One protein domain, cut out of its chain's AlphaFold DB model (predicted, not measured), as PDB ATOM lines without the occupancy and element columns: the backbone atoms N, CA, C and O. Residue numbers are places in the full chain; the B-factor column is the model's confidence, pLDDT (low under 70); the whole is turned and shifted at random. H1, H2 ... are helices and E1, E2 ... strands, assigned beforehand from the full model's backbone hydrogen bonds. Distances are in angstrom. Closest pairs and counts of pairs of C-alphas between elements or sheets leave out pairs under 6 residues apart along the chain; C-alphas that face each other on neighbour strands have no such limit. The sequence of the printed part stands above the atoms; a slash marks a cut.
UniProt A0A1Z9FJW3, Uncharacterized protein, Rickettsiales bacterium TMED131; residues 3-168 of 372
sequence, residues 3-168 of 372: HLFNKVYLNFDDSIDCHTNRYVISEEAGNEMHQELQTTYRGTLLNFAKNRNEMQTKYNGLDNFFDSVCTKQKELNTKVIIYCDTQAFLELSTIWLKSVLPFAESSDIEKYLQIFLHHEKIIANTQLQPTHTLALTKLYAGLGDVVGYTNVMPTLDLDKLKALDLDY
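What this domain is: This is residues 3 to 168 of the 372 residues of an uncharacterized protein of Rickettsiales bacterium TMED131 (UniProt A0A1Z9FJW3). A twisted five-stranded sheet has helices H2, H3 and H4 packed over one face, making two layers, and no named helix on the other face. The longest helix, H5, folds back with H6 as a helical hairpin away from the strands; H7 packs on both H4 and H5, H8 packs on H3, and H1 lies out by edge strand E4. The printed part has 166 residues, with eight named helices and five named strands in the order E1 E2 E3 H1 E4 H2 H3 E5 H4 H5 H6 H7 H8. The sheet is mixed, in the order E1 E2 E5 E3 E4, and the class is mixed, helices and strands. The whole is compact, with a radius of gyration of the C-alphas of 15.5 A and spans of 46 by 36 by 27 A.

Where its parts are: The strands are E1, residues 3 to 5, from C-alpha 3 at (197.519, 205.213, 185.146); E2, 8 to 12, 13.7 A; E5, 80 to 84, 13.0 A; E3, 21 to 25, 13.7 A; and E4, 45 to 49. On the sheet are H2, 52 to 58; H3, 62 to 76, 21.0 A; and H4, 86 to 100, 21.0 A. Not on it are H1, 35 to 38; H5, 106 to 124, 26.6 A; H6, 136 to 141; H7, 146 to 152; and H8, 158 to 163, ending at C-alpha 163 (210.363, 192.978, 192.229).

How they stand to each other: E1 and E2 form an antiparallel hairpin, with N 4 and O 8 2.9 A apart. The other neighbours are parallel: E2 and E5 have N 82 and O 9 at 2.8 A, E5 and E3 have N 25 and O 83 at 2.8 A, and E3 and E4 have N 46 and O 22 at 2.8 A. E3, H1, E4 is a strand-helix-strand unit, two parallel neighbours with a helix between along the chain; E4, H2 H3, E5 is a split one, with E3 between its strands. Both crossovers are right-handed. H4, at a height of 9.6 A over the sheet, lies over E1, E2 and E5. H4 touches H7 at a steep tilt of 66 degrees, closest at the C-alphas of Thr 94 and Thr 150, 5.8 A. H5 touches H7 with its residues 106 to 110 alone, closest at the C-alphas of Ser 106 and Val 147, 5.1 A. H3 touches H8 with its residues 63 to 67 alone, closest at the C-alphas of Asp 63 and Lys 160, 7.3 A. Every O i to N i+4 pair is within hydrogen-bond range in H2 to H8; H1 is too short for one.

The domain as a whole: The C-alphas of Glu 36 and Phe 103 are the farthest apart, 47.4 A. The printed part has no cut, and its one long link joins H5 to H6. Mean pLDDT of the printed part is 90.2, and residues 126 to 137 are under 70.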
ATOM      1  N   HIS A   3     196.416 206.137 185.433       94.44
ATOM      2  CA  HIS A   3     197.519 205.213 185.146       94.44
ATOM      3  C   HIS A   3     198.144 204.715 186.451       94.44
ATOM      4  O   HIS A   3     198.541 205.511 187.297       94.44
ATOM      5  N   LEU A   4     198.216 203.393 186.621       94.75
ATOM      6  CA  LEU A   4     198.897 202.780 187.759       94.75
ATOM      7  C   LEU A   4     200.373 202.532 187.428       94.75
ATOM      8  O   LEU A   4     201.264 203.145 188.001       94.75
ATOM      9  N   PHE A   5     200.615 201.629 186.479       94.38
ATOM     10  CA  PHE A   5     201.936 201.187 186.037       94.38
ATOM     11  C   PHE A   5     201.819 200.491 184.678       94.38
ATOM     12  O   PHE A   5     200.735 200.063 184.281       94.38
ATOM     13  N   ASN A   6     202.920 200.348 183.948       92.69
ATOM     14  CA  ASN A   6     203.005 199.745 182.620       92.69
ATOM     15  C   ASN A   6     201.890 200.272 181.697       92.69
ATOM     16  O   ASN A   6     201.805 201.470 181.455       92.69
ATOM     17  N   LYS A   7     200.996 199.403 181.210       93.00
ATOM     18  CA  LYS A   7     199.762 199.778 180.491       93.00
ATOM     19  C   LYS A   7     198.501 199.407 181.289       93.00
ATOM     20  O   LYS A   7     197.514 198.967 180.699       93.00
ATOM     21  N   VAL A   8     198.560 199.517 182.617       96.31
ATOM     22  CA  VAL A   8     197.479 199.203 183.564       96.31
ATOM     23  C   VAL A   8     196.836 200.487 184.071       96.31
ATOM     24  O   VAL A   8     197.512 201.353 184.622       96.31
ATOM     25  N   TYR A   9     195.518 200.588 183.928       95.44
ATOM     26  CA  TYR A   9     194.762 201.786 184.285       95.44
ATOM     27  C   TYR A   9     193.572 201.452 185.187       95.44
ATOM     28  O   TYR A   9     192.970 200.393 185.035       95.44
ATOM     29  N   LEU A  10     193.189 202.367 186.076       94.94
ATOM     30  CA  LEU A  10     191.888 202.378 186.751       94.94
ATOM     31  C   LEU A  10     190.903 203.256 185.974       94.94
ATOM     32  O   LEU A  10     191.259 204.341 185.495       94.94
ATOM     33  N   ASN A  11     189.651 202.813 185.884       92.25
ATOM     34  CA  ASN A  11     188.564 203.607 185.318       92.25
ATOM     35  C   ASN A  11     187.217 203.298 185.987       92.25
ATOM     36  O   ASN A  11     187.087 202.276 186.654       92.25
ATOM     37  N   PHE A  12     186.216 204.156 185.797       91.44
ATOM     38  CA  PHE A  12     184.869 203.926 186.320       91.44
ATOM     39  C   PHE A  12     184.087 202.904 185.484       91.44
ATOM     40  O   PHE A  12     184.212 202.838 184.260       91.44
ATOM     41  N   ASP A  13     183.270 202.102 186.156       90.81
ATOM     42  CA  ASP A  13     182.495 200.985 185.608       90.81
ATOM     43  C   ASP A  13     181.374 201.365 184.624       90.81
ATOM     44  O   ASP A  13     180.881 200.518 183.884       90.81
ATOM     45  N   ASP A  14     181.000 202.636 184.545       85.81
ATOM     46  CA  ASP A  14     180.069 203.167 183.542       85.81
ATOM     47  C   ASP A  14     180.706 203.356 182.154       85.81
ATOM     48  O   ASP A  14     180.010 203.646 181.181       85.81
ATOM     49  N   SER A  15     182.019 203.152 182.052       84.44
ATOM     50  CA  SER A  15     182.807 203.283 180.823       84.44
ATOM     51  C   SER A  15     183.468 201.972 180.387       84.44
ATOM     52  O   SER A  15     184.493 201.980 179.698       84.44
ATOM     53  N   ILE A  16     182.906 200.831 180.810       88.38
ATOM     54  CA  ILE A  16     183.427 199.502 180.469       88.38
ATOM     55  C   ILE A  16     183.477 199.327 178.947       88.38
ATOM     56  O   ILE A  16     182.453 199.182 178.283       88.38
ATOM     57  N   ASP A  17     184.696 199.249 178.415       87.75
ATOM     58  CA  ASP A  17     184.971 198.856 177.040       87.75
ATOM     59  C   ASP A  17     185.256 197.352 176.985       87.75
ATOM     60  O   ASP A  17     186.268 196.854 177.489       87.75
ATOM     61  N   CYS A  18     184.359 196.608 176.337       88.31
ATOM     62  CA  CYS A  18     184.513 195.168 176.172       88.31
ATOM     63  C   CYS A  18     185.599 194.784 175.151       88.31
ATOM     64  O   CYS A  18     186.024 193.630 175.138       88.31
ATOM     65  N   HIS A  19     186.097 195.717 174.330       88.56
ATOM     66  CA  HIS A  19     187.207 195.487 173.401       88.56
ATOM     67  C   HIS A  19     188.594 195.585 174.056       88.56
ATOM     68  O   HIS A  19     189.583 195.222 173.418       88.56
ATOM     69  N   THR A  20     188.670 195.984 175.330       90.31
ATOM     70  CA  THR A  20     189.912 196.047 176.109       90.31
ATOM     71  C   THR A  20     189.997 194.899 177.129       90.31
ATOM     72  O   THR A  20     188.988 194.440 177.677       90.31
ATOM     73  N   ASN A  21     191.213 194.398 177.383       94.19
ATOM     74  CA  ASN A  21     191.453 193.411 178.440       94.19
ATOM     75  C   ASN A  21     191.213 194.050 179.802       94.19
ATOM     76  O   ASN A  21     191.717 195.142 180.072       94.19
ATOM     77  N   ARG A  22     190.436 193.395 180.662       95.75
ATOM     78  CA  ARG A  22     189.894 194.095 181.823       95.75
ATOM     79  C   ARG A  22     189.665 193.241 183.050       95.75
ATOM     80  O   ARG A  22     189.342 192.062 182.952       95.75
ATOM     81  N   TYR A  23     189.768 193.897 184.195       97.94
ATOM     82  CA  TYR A  23     189.217 193.452 185.468       97.94
ATOM     83  C   TYR A  23     187.992 194.314 185.781       97.94
ATOM     84  O   TYR A  23     187.980 195.489 185.422       97.94
ATOM     85  N   VAL A  24     186.971 193.759 186.437       97.81
ATOM     86  CA  VAL A  24     185.781 194.533 186.844       97.81
ATOM     87  C   VAL A  24     185.505 194.335 188.331       97.81
ATOM     88  O   VAL A  24     185.292 193.213 188.777       97.81
ATOM     89  N   ILE A  25     185.507 195.416 189.104       98.25
ATOM     90  CA  ILE A  25     185.264 195.426 190.548       98.25
ATOM     91  C   ILE A  25     184.108 196.386 190.816       98.25
ATOM     92  O   ILE A  25     184.309 197.580 191.008       98.25
ATOM     93  N   SER A  26     182.886 195.874 190.749       97.00
ATOM     94  CA  SER A  26     181.682 196.700 190.829       97.00
ATOM     95  C   SER A  26     180.525 195.899 191.402       97.00
ATOM     96  O   SER A  26     180.296 194.757 190.987       97.00
ATOM     97  N   GLU A  27     179.767 196.493 192.320       96.38
ATOM     98  CA  GLU A  27     178.561 195.867 192.863       96.38
ATOM     99  C   GLU A  27     177.570 195.493 191.745       96.38
ATOM    100  O   GLU A  27     177.040 194.376 191.704       96.38
ATOM    101  N   GLU A  28     177.375 196.387 190.776       93.38
ATOM    102  CA  GLU A  28     176.422 196.193 189.683       93.38
ATOM    103  C   GLU A  28     177.041 195.413 188.515       93.38
ATOM    104  O   GLU A  28     176.449 194.439 188.043       93.38
ATOM    105  N   ALA A  29     178.252 195.782 188.084       93.69
ATOM    106  CA  ALA A  29     178.874 195.277 186.857       93.69
ATOM    107  C   ALA A  29     179.884 194.135 187.071       93.69
ATOM    108  O   ALA A  29     180.276 193.476 186.107       93.69
ATOM    109  N   GLY A  30     180.292 193.857 188.313       94.69
ATOM    110  CA  GLY A  30     181.248 192.808 188.681       94.69
ATOM    111  C   GLY A  30     180.668 191.398 188.598       94.69
ATOM    112  O   GLY A  30     180.579 190.698 189.604       94.69
ATOM    113  N   ASN A  31     180.241 190.990 187.406       93.44
ATOM    114  CA  ASN A  31     179.686 189.673 187.109       93.44
ATOM    115  C   ASN A  31     180.486 188.986 186.004       93.44
ATOM    116  O   ASN A  31     181.250 189.618 185.270       93.44
ATOM    117  N   GLU A  32     180.249 187.689 185.852       91.81
ATOM    118  CA  GLU A  32     180.753 186.946 184.712       91.81
ATOM    119  C   GLU A  32     180.162 187.490 183.407       91.81
ATOM    120  O   GLU A  32     178.981 187.837 183.317       91.81
ATOM    121  N   MET A  33     180.997 187.556 182.375       86.50
ATOM    122  CA  MET A  33     180.556 187.927 181.041       86.50
ATOM    123  C   MET A  33     179.815 186.757 180.398       86.50
ATOM    124  O   MET A  33     180.352 185.649 180.337       86.50
ATOM    125  N   HIS A  34     178.626 187.021 179.852       85.38
ATOM    126  CA  HIS A  34     177.853 186.019 179.120       85.38
ATOM    127  C   HIS A  34     178.707 185.355 178.030       85.38
ATOM    128  O   HIS A  34     179.379 186.047 177.263       85.38
ATOM    129  N   GLN A  35     178.670 184.024 177.953       81.38
ATOM    130  CA  GLN A  35     179.601 183.231 177.142       81.38
ATOM    131  C   GLN A  35     179.616 183.650 175.660       81.38
ATOM    132  O   GLN A  35     180.680 183.770 175.060       81.38
ATOM    133  N   GLU A  36     178.451 183.958 175.087       77.69
ATOM    134  CA  GLU A  36     178.313 184.406 173.688       77.69
ATOM    135  C   GLU A  36     178.985 185.763 173.405       77.69
ATOM    136  O   GLU A  36     179.426 186.045 172.288       77.69
ATOM    137  N   LEU A  37     179.104 186.620 174.422       78.88
ATOM    138  CA  LEU A  37     179.781 187.906 174.281       78.88
ATOM    139  C   LEU A  37     181.305 187.729 174.310       78.88
ATOM    140  O   LEU A  37     182.014 188.512 173.680       78.88
ATOM    141  N   GLN A  38     181.820 186.685 174.968       73.50
ATOM    142  CA  GLN A  38     183.263 186.429 175.058       73.50
ATOM    143  C   GLN A  38     183.897 186.160 173.686       73.50
ATOM    144  O   GLN A  38     185.049 186.513 173.465       73.50
ATOM    145  N   THR A  39     183.143 185.584 172.745       77.94
ATOM    146  CA  THR A  39     183.608 185.347 171.367       77.94
ATOM    147  C   THR A  39     183.385 186.538 170.435       77.94
ATOM    148  O   THR A  39     183.920 186.558 169.330       77.94
ATOM    149  N   THR A  40     182.571 187.510 170.852       80.88
ATOM    150  CA  THR A  40     182.168 188.658 170.025       80.88
ATOM    151  C   THR A  40     183.111 189.846 170.209       80.88
ATOM    152  O   THR A  40     183.432 190.551 169.250       80.88
ATOM    153  N   TYR A  41     183.584 190.072 171.435       83.62
ATOM    154  CA  TYR A  41     184.486 191.175 171.740       83.62
ATOM    155  C   TYR A  41     185.957 190.766 171.648       83.62
ATOM    156  O   TYR A  41     186.332 189.635 171.937       83.62
ATOM    157  N   ARG A  42     186.813 191.720 171.264       84.56
ATOM    158  CA  ARG A  42     188.267 191.497 171.153       84.56
ATOM    159  C   ARG A  42     188.970 191.435 172.515       84.56
ATOM    160  O   ARG A  42     190.047 190.857 172.609       84.56
ATOM    161  N   GLY A  43     188.396 192.067 173.540       86.81
ATOM    162  CA  GLY A  43     188.980 192.168 174.873       86.81
ATOM    163  C   GLY A  43     188.510 191.051 175.799       86.81
ATOM    164  O   GLY A  43     187.341 190.668 175.794       86.81
ATOM    165  N   THR A  44     189.411 190.574 176.655       91.31
ATOM    166  CA  THR A  44     189.126 189.494 177.610       91.31
ATOM    167  C   THR A  44     188.736 190.055 178.978       91.31
ATOM    168  O   THR A  44     189.423 190.929 179.513       91.31
ATOM    169  N   LEU A  45     187.662 189.530 179.581       94.56
ATOM    170  CA  LEU A  45     187.403 189.711 181.012       94.56
ATOM    171  C   LEU A  45     188.340 188.781 181.797       94.56
ATOM    172  O   LEU A  45     188.134 187.573 181.822       94.56
ATOM    173  N   LEU A  46     189.384 189.343 182.403       95.81
ATOM    174  CA  LEU A  46     190.443 188.603 183.095       95.81
ATOM    175  C   LEU A  46     189.993 188.105 184.472       95.81
ATOM    176  O   LEU A  46     190.303 186.982 184.860       95.81
ATOM    177  N   ASN A  47     189.270 188.941 185.219       96.94
ATOM    178  CA  ASN A  47     188.594 188.563 186.459       96.94
ATOM    179  C   ASN A  47     187.515 189.603 186.800       96.94
ATOM    180  O   ASN A  47     187.524 190.720 186.279       96.94
ATOM    181  N   PHE A  48     186.605 189.258 187.702       97.31
ATOM    182  CA  PHE A  48     185.536 190.142 188.157       97.31
ATOM    183  C   PHE A  48     185.255 189.927 189.644       97.31
ATOM    184  O   PHE A  48     185.543 188.857 190.170       97.31
ATOM    185  N   ALA A  49     184.705 190.917 190.337       98.19
ATOM    186  CA  ALA A  49     184.270 190.808 191.728       98.19
ATOM    187  C   ALA A  49     183.241 191.894 192.057       98.19
ATOM    188  O   ALA A  49     183.229 192.945 191.419       98.19
ATOM    189  N   LYS A  50     182.426 191.678 193.093       97.88
ATOM    190  CA  LYS A  50     181.439 192.668 193.547       97.88
ATOM    191  C   LYS A  50     182.031 193.819 194.345       97.88
ATOM    192  O   LYS A  50     181.386 194.841 194.499       97.88
ATOM    193  N   ASN A  51     183.232 193.648 194.885       97.81
ATOM    194  CA  ASN A  51     183.954 194.669 195.637       97.81
ATOM    195  C   ASN A  51     185.434 194.278 195.771       97.81
ATOM    196  O   ASN A  51     185.838 193.157 195.437       97.81
ATOM    197  N   ARG A  52     186.251 195.199 196.296       96.94
ATOM    198  CA  ARG A  52     187.690 194.991 196.510       96.94
ATOM    199  C   ARG A  52     187.988 193.773 197.387       96.94
ATOM    200  O   ARG A  52     188.908 193.028 197.072       96.94
ATOM    201  N   ASN A  53     187.235 193.552 198.468       97.19
ATOM    202  CA  ASN A  53     187.504 192.456 199.411       97.19
ATOM    203  C   ASN A  53     187.317 191.080 198.758       97.19
ATOM    204  O   ASN A  53     188.112 190.165 198.982       97.19
ATOM    205  N   GLU A  54     186.286 190.930 197.926       98.19
ATOM    206  CA  GLU A  54     186.078 189.711 197.149       98.19
ATOM    207  C   GLU A  54     187.217 189.511 196.138       98.19
ATOM    208  O   GLU A  54     187.763 188.410 196.050       98.19
ATOM    209  N   MET A  55     187.644 190.574 195.439       97.88
ATOM    210  CA  MET A  55     188.799 190.504 194.538       97.88
ATOM    211  C   MET A  55     190.068 190.084 195.295       97.88
ATOM    212  O   MET A  55     190.735 189.134 194.903       97.88
ATOM    213  N   GLN A  56     190.361 190.716 196.432       96.81
ATOM    214  CA  GLN A  56     191.485 190.363 197.302       96.81
ATOM    215  C   GLN A  56     191.438 188.889 197.733       96.81
ATOM    216  O   GLN A  56     192.471 188.220 197.747       96.81
ATOM    217  N   THR A  57     190.254 188.372 198.066       97.75
ATOM    218  CA  THR A  57     190.067 186.970 198.475       97.75
ATOM    219  C   THR A  57     190.406 186.011 197.334       97.75
ATOM    220  O   THR A  57     191.100 185.026 197.566       97.75
ATOM    221  N   LYS A  58     190.015 186.324 196.089       97.25
ATOM    222  CA  LYS A  58     190.333 185.500 194.904       97.25
ATOM    223  C   LYS A  58     191.837 185.337 194.666       97.25
ATOM    224  O   LYS A  58     192.249 184.312 194.133       97.25
ATOM    225  N   TYR A  59     192.644 186.313 195.085       97.38
ATOM    226  CA  TYR A  59     194.103 186.292 194.939       97.38
ATOM    227  C   TYR A  59     194.856 185.983 196.241       97.38
ATOM    228  O   TYR A  59     196.087 185.983 196.257       97.38
ATOM    229  N   ASN A  60     194.150 185.686 197.338       96.69
ATOM    230  CA  ASN A  60     194.742 185.497 198.668       96.69
ATOM    231  C   ASN A  60     195.611 186.685 199.122       96.69
ATOM    232  O   ASN A  60     196.675 186.497 199.709       96.69
ATOM    233  N   GLY A  61     195.178 187.910 198.829       95.12
ATOM    234  CA  GLY A  61     195.914 189.125 199.166       95.12
ATOM    235  C   GLY A  61     195.923 190.135 198.029       95.12
ATOM    236  O   GLY A  61     195.859 189.781 196.852       95.12
ATOM    237  N   LEU A  62     195.996 191.414 198.395       95.00
ATOM    238  CA  LEU A  62     195.951 192.492 197.415       95.00
ATOM    239  C   LEU A  62     197.274 192.602 196.646       95.00
ATOM    240  O   LEU A  62     197.247 192.838 195.444       95.00
ATOM    241  N   ASP A  63     198.409 192.313 197.283       94.69
ATOM    242  CA  ASP A  63     199.710 192.264 196.599       94.69
ATOM    243  C   ASP A  63     199.709 191.240 195.464       94.69
ATOM    244  O   ASP A  63     200.150 191.529 194.358       94.69
ATOM    245  N   ASN A  64     199.141 190.061 195.719       96.00
ATOM    246  CA  ASN A  64     199.039 188.995 194.725       96.00
ATOM    247  C   ASN A  64     198.065 189.362 193.592       96.00
ATOM    248  O   ASN A  64     198.237 188.918 192.458       96.00
ATOM    249  N   PHE A  65     197.042 190.177 193.877       97.12
ATOM    250  CA  PHE A  65     196.188 190.739 192.833       97.12
ATOM    251  C   PHE A  65     196.991 191.679 191.924       97.12
ATOM    252  O   PHE A  65     196.969 191.502 190.709       97.12
ATOM    253  N   PHE A  66     197.741 192.629 192.492       96.12
ATOM    254  CA  PHE A  66     198.574 193.557 191.717       96.12
ATOM    255  C   PHE A  66     199.689 192.845 190.934       96.12
ATOM    256  O   PHE A  66     199.912 193.175 189.768       96.12
ATOM    257  N   ASP A  67     200.322 191.826 191.520       95.38
ATOM    258  CA  ASP A  67     201.273 190.944 190.833       95.38
ATOM    259  C   ASP A  67     200.616 190.227 189.643       95.38
ATOM    260  O   ASP A  67     201.099 190.312 188.512       95.38
ATOM    261  N   SER A  68     199.442 189.617 189.842       95.88
ATOM    262  CA  SER A  68     198.697 188.973 188.754       95.88
ATOM    263  C   SER A  68     198.324 189.957 187.641       95.88
ATOM    264  O   SER A  68     198.422 189.624 186.457       95.88
ATOM    265  N   VAL A  69     197.902 191.177 187.989       96.88
ATOM    266  CA  VAL A  69     197.591 192.228 187.010       96.88
ATOM    267  C   VAL A  69     198.841 192.598 186.207       96.88
ATOM    268  O   VAL A  69     198.771 192.653 184.977       96.88
ATOM    269  N   CYS A  70     199.982 192.800 186.872       95.62
ATOM    270  CA  CYS A  70     201.258 193.108 186.228       95.62
ATOM    271  C   CYS A  70     201.716 191.973 185.306       95.62
ATOM    272  O   CYS A  70     201.995 192.204 184.128       95.62
ATOM    273  N   THR A  71     201.704 190.738 185.807       94.88
ATOM    274  CA  THR A  71     202.072 189.534 185.059       94.88
ATOM    275  C   THR A  71     201.206 189.379 183.811       94.88
ATOM    276  O   THR A  71     201.734 189.255 182.706       94.88
ATOM    277  N   LYS A  72     199.876 189.498 183.932       95.56
ATOM    278  CA  LYS A  72     198.981 189.422 182.767       95.56
ATOM    279  C   LYS A  72     199.176 190.568 181.788       95.56
ATOM    280  O   LYS A  72     199.118 190.342 180.581       95.56
ATOM    281  N   GLN A  73     199.434 191.782 182.267       95.94
ATOM    282  CA  GLN A  73     199.729 192.898 181.376       95.94
ATOM    283  C   GLN A  73     201.023 192.649 180.582       95.94
ATOM    284  O   GLN A  73     201.029 192.891 179.374       95.94
ATOM    285  N   LYS A  74     202.079 192.125 181.218       94.50
ATOM    286  CA  LYS A  74     203.341 191.765 180.550       94.50
ATOM    287  C   LYS A  74     203.153 190.634 179.536       94.50
ATOM    288  O   LYS A  74     203.628 190.762 178.412       94.50
ATOM    289  N   GLU A  75     202.409 189.582 179.890       94.62
ATOM    290  CA  GLU A  75     202.076 188.473 178.980       94.62
ATOM    291  C   GLU A  75     201.318 188.950 177.731       94.62
ATOM    292  O   GLU A  75     201.636 188.547 176.615       94.62
ATOM    293  N   LEU A  76     200.316 189.819 177.908       92.88
ATOM    294  CA  LEU A  76     199.482 190.313 176.809       92.88
ATOM    295  C   LEU A  76     200.142 191.463 176.025       92.88
ATOM    296  O   LEU A  76     199.711 191.773 174.916       92.88
ATOM    297  N   ASN A  77     201.128 192.142 176.620       92.50
ATOM    298  CA  ASN A  77     201.810 193.342 176.112       92.50
ATOM    299  C   ASN A  77     200.867 194.447 175.578       92.50
ATOM    300  O   ASN A  77     201.208 195.264 174.714       92.50
ATOM    301  N   THR A  78     199.657 194.510 176.119       91.81
ATOM    302  CA  THR A  78     198.608 195.437 175.691       91.81
ATOM    303  C   THR A  78     198.017 196.174 176.884       91.81
ATOM    304  O   THR A  78     198.419 195.952 178.028       91.81
ATOM    305  N   LYS A  79     197.100 197.100 176.606       92.25
ATOM    306  CA  LYS A  79     196.379 197.860 177.621       92.25
ATOM    307  C   LYS A  79     195.483 196.938 178.452       92.25
ATOM    308  O   LYS A  79     194.768 196.103 177.898       92.25
ATOM    309  N   VAL A  80     195.522 197.122 179.768       95.88
ATOM    310  CA  VAL A  80     194.645 196.467 180.743       95.88
ATOM    311  C   VAL A  80     193.950 197.541 181.574       95.88
ATOM    312  O   VAL A  80     194.602 198.471 182.047       95.88
ATOM    313  N   ILE A  81     192.636 197.429 181.759       95.75
ATOM    314  CA  ILE A  81     191.861 198.375 182.574       95.75
ATOM    315  C   ILE A  81     191.185 197.638 183.731       95.75
ATOM    316  O   ILE A  81     190.537 196.614 183.536       95.75
ATOM    317  N   ILE A  82     191.326 198.163 184.941       97.94
ATOM    318  CA  ILE A  82     190.547 197.768 186.110       97.94
ATOM    319  C   ILE A  82     189.372 198.746 186.200       97.94
ATOM    320  O   ILE A  82     189.544 199.911 186.560       97.94
ATOM    321  N   TYR A  83     188.187 198.282 185.813       96.25
ATOM    322  CA  TYR A  83     186.950 199.044 185.914       96.25
ATOM    323  C   TYR A  83     186.350 198.891 187.303       96.25
ATOM    324  O   TYR A  83     186.159 197.767 187.766       96.25
ATOM    325  N   CYS A  84     186.034 200.008 187.944       95.81
ATOM    326  CA  CYS A  84     185.579 200.048 189.321       95.81
ATOM    327  C   CYS A  84     184.298 200.864 189.472       95.81
ATOM    328  O   CYS A  84     184.144 201.903 188.828       95.81
ATOM    329  N   ASP A  85     183.418 200.459 190.384       93.94
ATOM    330  CA  ASP A  85     182.479 201.422 190.961       93.94
ATOM    331  C   ASP A  85     183.237 202.496 191.775       93.94
ATOM    332  O   ASP A  85     184.446 202.395 192.014       93.94
ATOM    333  N   THR A  86     182.545 203.557 192.198       93.62
ATOM    334  CA  THR A  86     183.171 204.680 192.918       93.62
ATOM    335  C   THR A  86     183.901 204.236 194.189       93.62
ATOM    336  O   THR A  86     184.978 204.754 194.488       93.62
ATOM    337  N   GLN A  87     183.346 203.265 194.917       95.25
ATOM    338  CA  GLN A  87     183.894 202.786 196.183       95.25
ATOM    339  C   GLN A  87     185.183 201.987 195.958       95.25
ATOM    340  O   GLN A  87     186.214 202.277 196.565       95.25
ATOM    341  N   ALA A  88     185.162 201.021 195.040       96.88
ATOM    342  CA  ALA A  88     186.341 200.244 194.677       96.88
ATOM    343  C   ALA A  88     187.426 201.119 194.028       96.88
ATOM    344  O   ALA A  88     188.615 200.886 194.257       96.88
ATOM    345  N   PHE A  89     187.040 202.143 193.255       96.88
ATOM    346  CA  PHE A  89     187.978 203.103 192.675       96.88
ATOM    347  C   PHE A  89     188.709 203.879 193.773       96.88
ATOM    348  O   PHE A  89     189.940 203.950 193.752       96.88
ATOM    349  N   LEU A  90     187.967 204.431 194.741       96.81
ATOM    350  CA  LEU A  90     188.535 205.137 195.887       96.81
ATOM    351  C   LEU A  90     189.524 204.241 196.636       96.81
ATOM    352  O   LEU A  90     190.689 204.600 196.782       96.81
ATOM    353  N   GLU A  91     189.093 203.051 197.055       97.44
ATOM    354  CA  GLU A  91     189.938 202.152 197.840       97.44
ATOM    355  C   GLU A  91     191.222 201.765 197.097       97.44
ATOM    356  O   GLU A  91     192.311 201.855 197.662       97.44
ATOM    357  N   LEU A  92     191.120 201.346 195.830       97.94
ATOM    358  CA  LEU A  92     192.282 200.888 195.066       97.94
ATOM    359  C   LEU A  92     193.240 202.019 194.708       97.94
ATOM    360  O   LEU A  92     194.451 201.826 194.804       97.94
ATOM    361  N   SER A  93     192.726 203.188 194.317       97.50
ATOM    362  CA  SER A  93     193.573 204.342 194.005       97.50
ATOM    363  C   SER A  93     194.286 204.870 195.251       97.50
ATOM    364  O   SER A  93     195.483 205.140 195.188       97.50
ATOM    365  N   THR A  94     193.612 204.919 196.404       97.50
ATOM    366  CA  THR A  94     194.232 205.274 197.684       97.50
ATOM    367  C   THR A  94     195.309 204.271 198.093       97.50
ATOM    368  O   THR A  94     196.409 204.684 198.449       97.50
ATOM    369  N   ILE A  95     195.034 202.963 198.023       97.19
ATOM    370  CA  ILE A  95     196.029 201.927 198.351       97.19
ATOM    371  C   ILE A  95     197.247 202.046 197.437       97.19
ATOM    372  O   ILE A  95     198.381 202.026 197.916       97.19
ATOM    373  N   TRP A  96     197.017 202.194 196.132       97.12
ATOM    374  CA  TRP A  96     198.082 202.346 195.151       97.12
ATOM    375  C   TRP A  96     198.947 203.576 195.443       97.12
ATOM    376  O   TRP A  96     200.148 203.434 195.659       97.12
ATOM    377  N   LEU A  97     198.336 204.762 195.524       97.00
ATOM    378  CA  LEU A  97     199.052 206.023 195.737       97.00
ATOM    379  C   LEU A  97     199.807 206.030 197.066       97.00
ATOM    380  O   LEU A  97     200.974 206.405 197.092       97.00
ATOM    381  N   LYS A  98     199.196 205.529 198.146       95.56
ATOM    382  CA  LYS A  98     199.847 205.404 199.458       95.56
ATOM    383  C   LYS A  98     201.053 204.462 199.428       95.56
ATOM    384  O   LYS A  98     201.994 204.644 200.193       95.56
ATOM    385  N   SER A  99     201.021 203.449 198.564       95.56
ATOM    386  CA  SER A  99     202.130 202.503 198.412       95.56
ATOM    387  C   SER A  99     203.265 203.097 197.584       95.56
ATOM    388  O   SER A  99     204.428 202.941 197.945       95.56
ATOM    389  N   VAL A 100     202.947 203.787 196.483       95.69
ATOM    390  CA  VAL A 100     203.974 204.301 195.563       95.69
ATOM    391  C   VAL A 100     204.554 205.651 195.971       95.69
ATOM    392  O   VAL A 100     205.697 205.927 195.621       95.69
ATOM    393  N   LEU A 101     203.823 206.449 196.754       96.19
ATOM    394  CA  LEU A 101     204.239 207.752 197.278       96.19
ATOM    395  C   LEU A 101     204.388 207.702 198.809       96.19
ATOM    396  O   LEU A 101     203.551 208.243 199.531       96.19
ATOM    397  N   PRO A 102     205.448 207.073 199.349       93.94
ATOM    398  CA  PRO A 102     205.590 206.859 200.794       93.94
ATOM    399  C   PRO A 102     205.774 208.152 201.609       93.94
ATOM    400  O   PRO A 102     205.694 208.117 202.835       93.94
ATOM    401  N   PHE A 103     206.044 209.280 200.948       95.44
ATOM    402  CA  PHE A 103     206.224 210.589 201.581       95.44
ATOM    403  C   PHE A 103     204.965 211.465 201.532       95.44
ATOM    404  O   PHE A 103     204.934 212.501 202.201       95.44
ATOM    405  N   ALA A 104     203.954 211.064 200.754       96.69
ATOM    406  CA  ALA A 104     202.695 211.780 200.624       96.69
ATOM    407  C   ALA A 104     201.845 211.631 201.890       96.69
ATOM    408  O   ALA A 104     201.696 210.542 202.449       96.69
ATOM    409  N   GLU A 105     201.248 212.734 202.321       96.00
ATOM    410  CA  GLU A 105     200.234 212.743 203.366       96.00
ATOM    411  C   GLU A 105     198.840 212.552 202.754       96.00
ATOM    412  O   GLU A 105     198.633 212.656 201.542       96.00
ATOM    413  N   SER A 106     197.838 212.290 203.596       96.56
ATOM    414  CA  SER A 106     196.464 212.054 203.135       96.56
ATOM    415  C   SER A 106     195.888 213.219 202.319       96.56
ATOM    416  O   SER A 106     195.122 212.984 201.386       96.56
ATOM    417  N   SER A 107     196.294 214.458 202.613       96.50
ATOM    418  CA  SER A 107     195.931 215.647 201.831       96.50
ATOM    419  C   SER A 107     196.585 215.690 200.449       96.50
ATOM    420  O   SER A 107     195.974 216.191 199.508       96.50
ATOM    421  N   ASP A 108     197.798 215.156 200.298       96.94
ATOM    422  CA  ASP A 108     198.507 215.123 199.014       96.94
ATOM    423  C   ASP A 108     197.870 214.087 198.080       96.94
ATOM    424  O   ASP A 108     197.638 214.354 196.900       96.94
ATOM    425  N   ILE A 109     197.496 212.923 198.630       97.50
ATOM    426  CA  ILE A 109     196.750 211.884 197.903       97.50
ATOM    427  C   ILE A 109     195.368 212.400 197.492       97.50
ATOM    428  O   ILE A 109     194.954 212.221 196.344       97.50
ATOM    429  N   GLU A 110     194.665 213.088 198.397       96.94
ATOM    430  CA  GLU A 110     193.411 213.760 198.065       96.94
ATOM    431  C   GLU A 110     193.600 214.780 196.941       96.94
ATOM    432  O   GLU A 110     192.852 214.758 195.962       96.94
ATOM    433  N   LYS A 111     194.620 215.640 197.033       96.88
ATOM    434  CA  LYS A 111     194.906 216.652 196.015       96.88
ATOM    435  C   LYS A 111     195.181 216.020 194.652       96.88
ATOM    436  O   LYS A 111     194.604 216.466 193.658       96.88
ATOM    437  N   TYR A 112     196.004 214.973 194.603       97.06
ATOM    438  CA  TYR A 112     196.296 214.224 193.381       97.06
ATOM    439  C   TYR A 112     195.010 213.674 192.745       97.06
ATOM    440  O   TYR A 112     194.757 213.896 191.557       97.06
ATOM    441  N   LEU A 113     194.155 213.011 193.535       96.12
ATOM    442  CA  LEU A 113     192.902 212.435 193.042       96.12
ATOM    443  C   LEU A 113     191.888 213.506 192.624       96.12
ATOM    444  O   LEU A 113     191.203 213.338 191.618       96.12
ATOM    445  N   GLN A 114     191.811 214.638 193.322       95.06
ATOM    446  CA  GLN A 114     190.971 215.765 192.908       95.06
ATOM    447  C   GLN A 114     191.422 216.354 191.565       95.06
ATOM    448  O   GLN A 114     190.578 216.649 190.715       95.06
ATOM    449  N   ILE A 115     192.735 216.498 191.348       95.38
ATOM    450  CA  ILE A 115     193.296 216.953 190.068       95.38
ATOM    451  C   ILE A 115     192.997 215.934 188.962       95.38
ATOM    452  O   ILE A 115     192.561 216.323 187.880       95.38
ATOM    453  N   PHE A 116     193.155 214.639 189.246       93.62
ATOM    454  CA  PHE A 116     192.773 213.567 188.328       93.62
ATOM    455  C   PHE A 116     191.288 213.645 187.934       93.62
ATOM    456  O   PHE A 116     190.958 213.664 186.753       93.62
ATOM    457  N   LEU A 117     190.370 213.765 188.897       91.75
ATOM    458  CA  LEU A 117     188.936 213.873 188.601       91.75
ATOM    459  C   LEU A 117     188.604 215.145 187.817       91.75
ATOM    460  O   LEU A 117     187.707 215.132 186.977       91.75
ATOM    461  N   HIS A 118     189.294 216.256 188.092       91.00
ATOM    462  CA  HIS A 118     189.161 217.479 187.302       91.00
ATOM    463  C   HIS A 118     189.561 217.244 185.842       91.00
ATOM    464  O   HIS A 118     188.817 217.623 184.938       91.00
ATOM    465  N   HIS A 119     190.686 216.568 185.622       89.56
ATOM    466  CA  HIS A 119     191.136 216.174 184.298       89.56
ATOM    467  C   HIS A 119     190.104 215.280 183.584       89.56
ATOM    468  O   HIS A 119     189.681 215.602 182.473       89.56
ATOM    469  N   GLU A 120     189.607 214.225 184.240       86.56
ATOM    470  CA  GLU A 120     188.595 213.332 183.651       86.56
ATOM    471  C   GLU A 120     187.300 214.068 183.288       86.56
ATOM    472  O   GLU A 120     186.713 213.784 182.248       86.56
ATOM    473  N   LYS A 121     186.862 215.047 184.093       85.50
ATOM    474  CA  LYS A 121     185.681 215.877 183.777       85.50
ATOM    475  C   LYS A 121     185.847 216.637 182.468       85.50
ATOM    476  O   LYS A 121     184.881 216.768 181.719       85.50
ATOM    477  N   ILE A 122     187.047 217.153 182.204       83.31
ATOM    478  CA  ILE A 122     187.342 217.856 180.954       83.31
ATOM    479  C   ILE A 122     187.286 216.856 179.802       83.31
ATOM    480  O   ILE A 122     186.552 217.078 178.845       83.31
ATOM    481  N   ILE A 123     187.995 215.732 179.911       81.38
ATOM    482  CA  ILE A 123     188.104 214.753 178.823       81.38
ATOM    483  C   ILE A 123     186.768 214.087 178.498       81.38
ATOM    484  O   ILE A 123     186.418 213.992 177.321       81.38
ATOM    485  N   ALA A 124     185.983 213.709 179.508       77.06
ATOM    486  CA  ALA A 124     184.647 213.141 179.332       77.06
ATOM    487  C   ALA A 124     183.670 214.092 178.612       77.06
ATOM    488  O   ALA A 124     182.667 213.640 178.066       77.06
ATOM    489  N   ASN A 125     183.968 215.395 178.582       71.62
ATOM    490  CA  ASN A 125     183.174 216.417 177.905       71.62
ATOM    491  C   ASN A 125     183.763 216.843 176.540       71.62
ATOM    492  O   ASN A 125     183.404 217.890 176.003       71.62
ATOM    493  N   THR A 126     184.695 216.067 175.976       69.81
ATOM    494  CA  THR A 126     185.334 216.359 174.680       69.81
ATOM    495  C   THR A 126     185.039 215.286 173.636       69.81
ATOM    496  O   THR A 126     184.716 214.146 173.956       69.81
ATOM    497  N   GLN A 127     185.234 215.635 172.361       59.59
ATOM    498  CA  GLN A 127     185.164 214.693 171.233       59.59
ATOM    499  C   GLN A 127     186.275 213.625 171.248       59.59
ATOM    500  O   GLN A 127     186.279 212.740 170.400       59.59
ATOM    501  N   LEU A 128     187.219 213.695 172.195       60.03
ATOM    502  CA  LEU A 128     188.326 212.744 172.318       60.03
ATOM    503  C   LEU A 128     187.887 211.386 172.892       60.03
ATOM    504  O   LEU A 128     188.688 210.455 172.910       60.03
ATOM    505  N   GLN A 129     186.642 211.256 173.363       58.72
ATOM    506  CA  GLN A 129     186.087 209.989 173.836       58.72
ATOM    507  C   GLN A 129     185.202 209.349 172.753       58.72
ATOM    508  O   GLN A 129     184.143 209.895 172.427       58.72
ATOM    509  N   PRO A 130     185.592 208.185 172.197       49.78
ATOM    510  CA  PRO A 130     184.755 207.434 171.274       49.78
ATOM    511  C   PRO A 130     183.579 206.818 172.045       49.78
ATOM    512  O   PRO A 130     183.663 205.712 172.561       49.78
ATOM    513  N   THR A 131     182.459 207.537 172.115       50.75
ATOM    514  CA  THR A 131     181.124 206.960 172.363       50.75
ATOM    515  C   THR A 131     180.983 206.022 173.570       50.75
ATOM    516  O   THR A 131     180.421 204.954 173.421       50.75
ATOM    517  N   HIS A 132     181.372 206.435 174.777       50.50
ATOM    518  CA  HIS A 132     180.712 206.000 176.018       50.50
ATOM    519  C   HIS A 132     180.842 207.130 177.035       50.50
ATOM    520  O   HIS A 132     181.926 207.412 177.542       50.50
ATOM    521  N   THR A 133     179.746 207.844 177.275       55.41
ATOM    522  CA  THR A 133     179.702 208.934 178.245       55.41
ATOM    523  C   THR A 133     179.924 208.331 179.627       55.41
ATOM    524  O   THR A 133     179.006 207.727 180.180       55.41
ATOM    525  N   LEU A 134     181.124 208.505 180.196       61.50
ATOM    526  CA  LEU A 134     181.284 208.511 181.653       61.50
ATOM    527  C   LEU A 134     180.112 209.317 182.215       61.50
ATOM    528  O   LEU A 134     179.838 210.424 181.731       61.50
ATOM    529  N   ALA A 135     179.386 208.764 183.182       65.75
ATOM    530  CA  ALA A 135     178.299 209.476 183.813       65.75
ATOM    531  C   ALA A 135     178.924 210.679 184.513       65.75
ATOM    532  O   ALA A 135     179.493 210.570 185.600       65.75
ATOM    533  N   LEU A 136     178.840 211.848 183.871       67.12
ATOM    534  CA  LEU A 136     179.427 213.078 184.393       67.12
ATOM    535  C   LEU A 136     178.952 213.326 185.829       67.12
ATOM    536  O   LEU A 136     179.713 213.831 186.644       67.12
ATOM    537  N   THR A 137     177.735 212.894 186.171       69.19
ATOM    538  CA  THR A 137     177.192 212.887 187.535       69.19
ATOM    539  C   THR A 137     178.084 212.165 188.551       69.19
ATOM    540  O   THR A 137     178.311 212.728 189.620       69.19
ATOM    541  N   LYS A 138     178.644 210.986 188.231       72.69
ATOM    542  CA  LYS A 138     179.605 210.272 189.097       72.69
ATOM    543  C   LYS A 138     180.889 211.086 189.278       72.69
ATOM    544  O   LYS A 138     181.315 211.314 190.405       72.69
ATOM    545  N   LEU A 139     181.460 211.611 188.189       78.56
ATOM    546  CA  LEU A 139     182.663 212.453 188.261       78.56
ATOM    547  C   LEU A 139     182.420 213.741 189.068       78.56
ATOM    548  O   LEU A 139     183.271 214.155 189.859       78.56
ATOM    549  N   TYR A 140     181.271 214.397 188.881       77.06
ATOM    550  CA  TYR A 140     180.895 215.616 189.603       77.06
ATOM    551  C   TYR A 140     180.677 215.379 191.097       77.06
ATOM    552  O   TYR A 140     181.055 216.252 191.876       77.06
ATOM    553  N   ALA A 141     180.148 214.217 191.493       83.88
ATOM    554  CA  ALA A 141     179.986 213.844 192.898       83.88
ATOM    555  C   ALA A 141     181.328 213.686 193.639       83.88
ATOM    556  O   ALA A 141     181.386 213.872 194.854       83.88
ATOM    557  N   GLY A 142     182.413 213.404 192.910       86.62
ATOM    558  CA  GLY A 142     183.728 213.143 193.490       86.62
ATOM    559  C   GLY A 142     183.843 211.731 194.073       86.62
ATOM    560  O   GLY A 142     182.970 210.890 193.873       86.62
ATOM    561  N   LEU A 143     184.944 211.466 194.783       90.75
ATOM    562  CA  LEU A 143     185.221 210.149 195.379       90.75
ATOM    563  C   LEU A 143     184.766 210.023 196.843       90.75
ATOM    564  O   LEU A 143     184.855 208.940 197.403       90.75
ATOM    565  N   GLY A 144     184.275 211.092 197.476       90.56
ATOM    566  CA  GLY A 144     183.938 211.084 198.904       90.56
ATOM    567  C   GLY A 144     185.156 211.329 199.808       90.56
ATOM    568  O   GLY A 144     185.988 212.179 199.500       90.56
ATOM    569  N   ASP A 145     185.235 210.625 200.942       94.00
ATOM    570  CA  ASP A 145     186.212 210.862 202.020       94.00
ATOM    571  C   ASP A 145     187.601 210.256 201.733       94.00
ATOM    572  O   ASP A 145     188.008 209.253 202.320       94.00
ATOM    573  N   VAL A 146     188.360 210.863 200.817       96.25
ATOM    574  CA  VAL A 146     189.700 210.369 200.453       96.25
ATOM    575  C   VAL A 146     190.654 210.332 201.652       96.25
ATOM    576  O   VAL A 146     191.423 209.377 201.809       96.25
ATOM    577  N   VAL A 147     190.599 211.341 202.524       96.44
ATOM    578  CA  VAL A 147     191.479 211.443 203.696       96.44
ATOM    579  C   VAL A 147     191.202 210.315 204.686       96.44
ATOM    580  O   VAL A 147     192.136 209.629 205.108       96.44
ATOM    581  N   GLY A 148     189.931 210.079 205.024       95.94
ATOM    582  CA  GLY A 148     189.529 208.993 205.911       95.94
ATOM    583  C   GLY A 148     189.972 207.632 205.388       95.94
ATOM    584  O   GLY A 148     190.574 206.860 206.139       95.94
ATOM    585  N   TYR A 149     189.782 207.368 204.090       95.62
ATOM    586  CA  TYR A 149     190.237 206.122 203.466       95.62
ATOM    587  C   TYR A 149     191.758 205.986 203.477       95.62
ATOM    588  O   TYR A 149     192.270 204.919 203.811       95.62
ATOM    589  N   THR A 150     192.500 207.057 203.201       95.00
ATOM    590  CA  THR A 150     193.972 207.022 203.222       95.00
ATOM    591  C   THR A 150     194.516 206.636 204.596       95.00
ATOM    592  O   THR A 150     195.471 205.857 204.700       95.00
ATOM    593  N   ASN A 151     193.862 207.097 205.661       93.19
ATOM    594  CA  ASN A 151     194.267 206.806 207.032       93.19
ATOM    595  C   ASN A 151     194.062 205.332 207.425       93.19
ATOM    596  O   ASN A 151     194.827 204.815 208.237       93.19
ATOM    597  N   VAL A 152     193.066 204.646 206.852       95.19
ATOM    598  CA  VAL A 152     192.691 203.274 207.257       95.19
ATOM    599  C   VAL A 152     193.084 202.191 206.254       95.19
ATOM    600  O   VAL A 152     193.207 201.026 206.629       95.19
ATOM    601  N   MET A 153     193.274 202.542 204.982       94.81
ATOM    602  CA  MET A 153     193.618 201.576 203.943       94.81
ATOM    603  C   MET A 153     195.065 201.079 204.093       94.81
ATOM    604  O   MET A 153     195.956 201.856 204.465       94.81
ATOM    605  N   PRO A 154     195.323 199.789 203.806       93.94
ATOM    606  CA  PRO A 154     196.669 199.234 203.874       93.94
ATOM    607  C   PRO A 154     197.552 199.789 202.750       93.94
ATOM    608  O   PRO A 154     197.058 200.289 201.741       93.94
ATOM    609  N   THR A 155     198.864 199.663 202.916       94.81
ATOM    610  CA  THR A 155     199.820 199.729 201.805       94.81
ATOM    611  C   THR A 155     200.065 198.330 201.257       94.81
ATOM    612  O   THR A 155     199.892 197.340 201.970       94.81
ATOM    613  N   LEU A 156     200.485 198.260 200.002       95.19
ATOM    614  CA  LEU A 156     201.009 197.048 199.391       95.19
ATOM    615  C   LEU A 156     202.414 196.743 199.932       95.19
ATOM    616  O   LEU A 156     203.121 197.631 200.420       95.19
ATOM    617  N   ASP A 157     202.814 195.481 199.836       93.62
ATOM    618  CA  ASP A 157     204.164 195.013 200.133       93.62
ATOM    619  C   ASP A 157     205.160 195.625 199.133       93.62
ATOM    620  O   ASP A 157     205.177 195.296 197.942       93.62
ATOM    621  N   LEU A 158     205.989 196.544 199.631       89.38
ATOM    622  CA  LEU A 158     206.938 197.299 198.817       89.38
ATOM    623  C   LEU A 158     208.010 196.408 198.188       89.38
ATOM    624  O   LEU A 158     208.437 196.692 197.072       89.38
ATOM    625  N   ASP A 159     208.440 195.342 198.862       90.62
ATOM    626  CA  ASP A 159     209.479 194.460 198.328       90.62
ATOM    627  C   ASP A 159     208.931 193.648 197.151       90.62
ATOM    628  O   ASP A 159     209.607 193.487 196.131       90.62
ATOM    629  N   LYS A 160     207.661 193.231 197.234       90.69
ATOM    630  CA  LYS A 160     206.962 192.638 196.088       90.69
ATOM    631  C   LYS A 160     206.807 193.634 194.947       90.69
ATOM    632  O   LYS A 160     207.113 193.280 193.816       90.69
ATOM    633  N   LEU A 161     206.371 194.868 195.219       89.25
ATOM    634  CA  LEU A 161     206.200 195.877 194.167       89.25
ATOM    635  C   LEU A 161     207.510 196.200 193.442       89.25
ATOM    636  O   LEU A 161     207.514 196.273 192.215       89.25
ATOM    637  N   LYS A 162     208.624 196.337 194.170       88.50
ATOM    638  CA  LYS A 162     209.956 196.544 193.576       88.50
ATOM    639  C   LYS A 162     210.345 195.401 192.642       88.50
ATOM    640  O   LYS A 162     210.842 195.645 191.545       88.50
ATOM    641  N   ALA A 163     210.067 194.158 193.040       89.69
ATOM    642  CA  ALA A 163     210.363 192.978 192.229       89.69
ATOM    643  C   ALA A 163     209.561 192.916 190.913       89.69
ATOM    644  O   ALA A 163     209.947 192.190 189.996       89.69
ATOM    645  N   LEU A 164     208.465 193.677 190.792       88.69
ATOM    646  CA  LEU A 164     207.646 193.712 189.582       88.69
ATOM    647  C   LEU A 164     208.218 194.592 188.466       88.69
ATOM    648  O   LEU A 164     207.674 194.523 187.364       88.69
ATOM    649  N   ASP A 165     209.273 195.379 188.707       86.00
ATOM    650  CA  ASP A 165     209.870 196.301 187.725       86.00
ATOM    651  C   ASP A 165     208.801 197.125 186.983       86.00
ATOM    652  O   ASP A 165     208.501 196.915 185.805       86.00
ATOM    653  N   LEU A 166     208.137 198.001 187.735       90.56
ATOM    654  CA  LEU A 166     206.977 198.760 187.273       90.56
ATOM    655  C   LEU A 166     207.406 199.988 186.463       90.56
ATOM    656  O   LEU A 166     208.310 200.724 186.862       90.56
ATOM    657  N   ASP A 167     206.738 200.235 185.339       91.44
ATOM    658  CA  ASP A 167     206.859 201.474 184.570       91.44
ATOM    659  C   ASP A 167     205.782 202.464 185.019       91.44
ATOM    660  O   ASP A 167     204.608 202.317 184.680       91.44
ATOM    661  N   TYR A 168     206.160 203.469 185.801       93.56
ATOM    662  CA  TYR A 168     205.218 204.474 186.296       93.56
ATOM    663  C   TYR A 168     204.758 205.446 185.209       93.56
ATOM    664  O   TYR A 168     205.347 205.550 184.129       93.56
TER     665      TYR A 168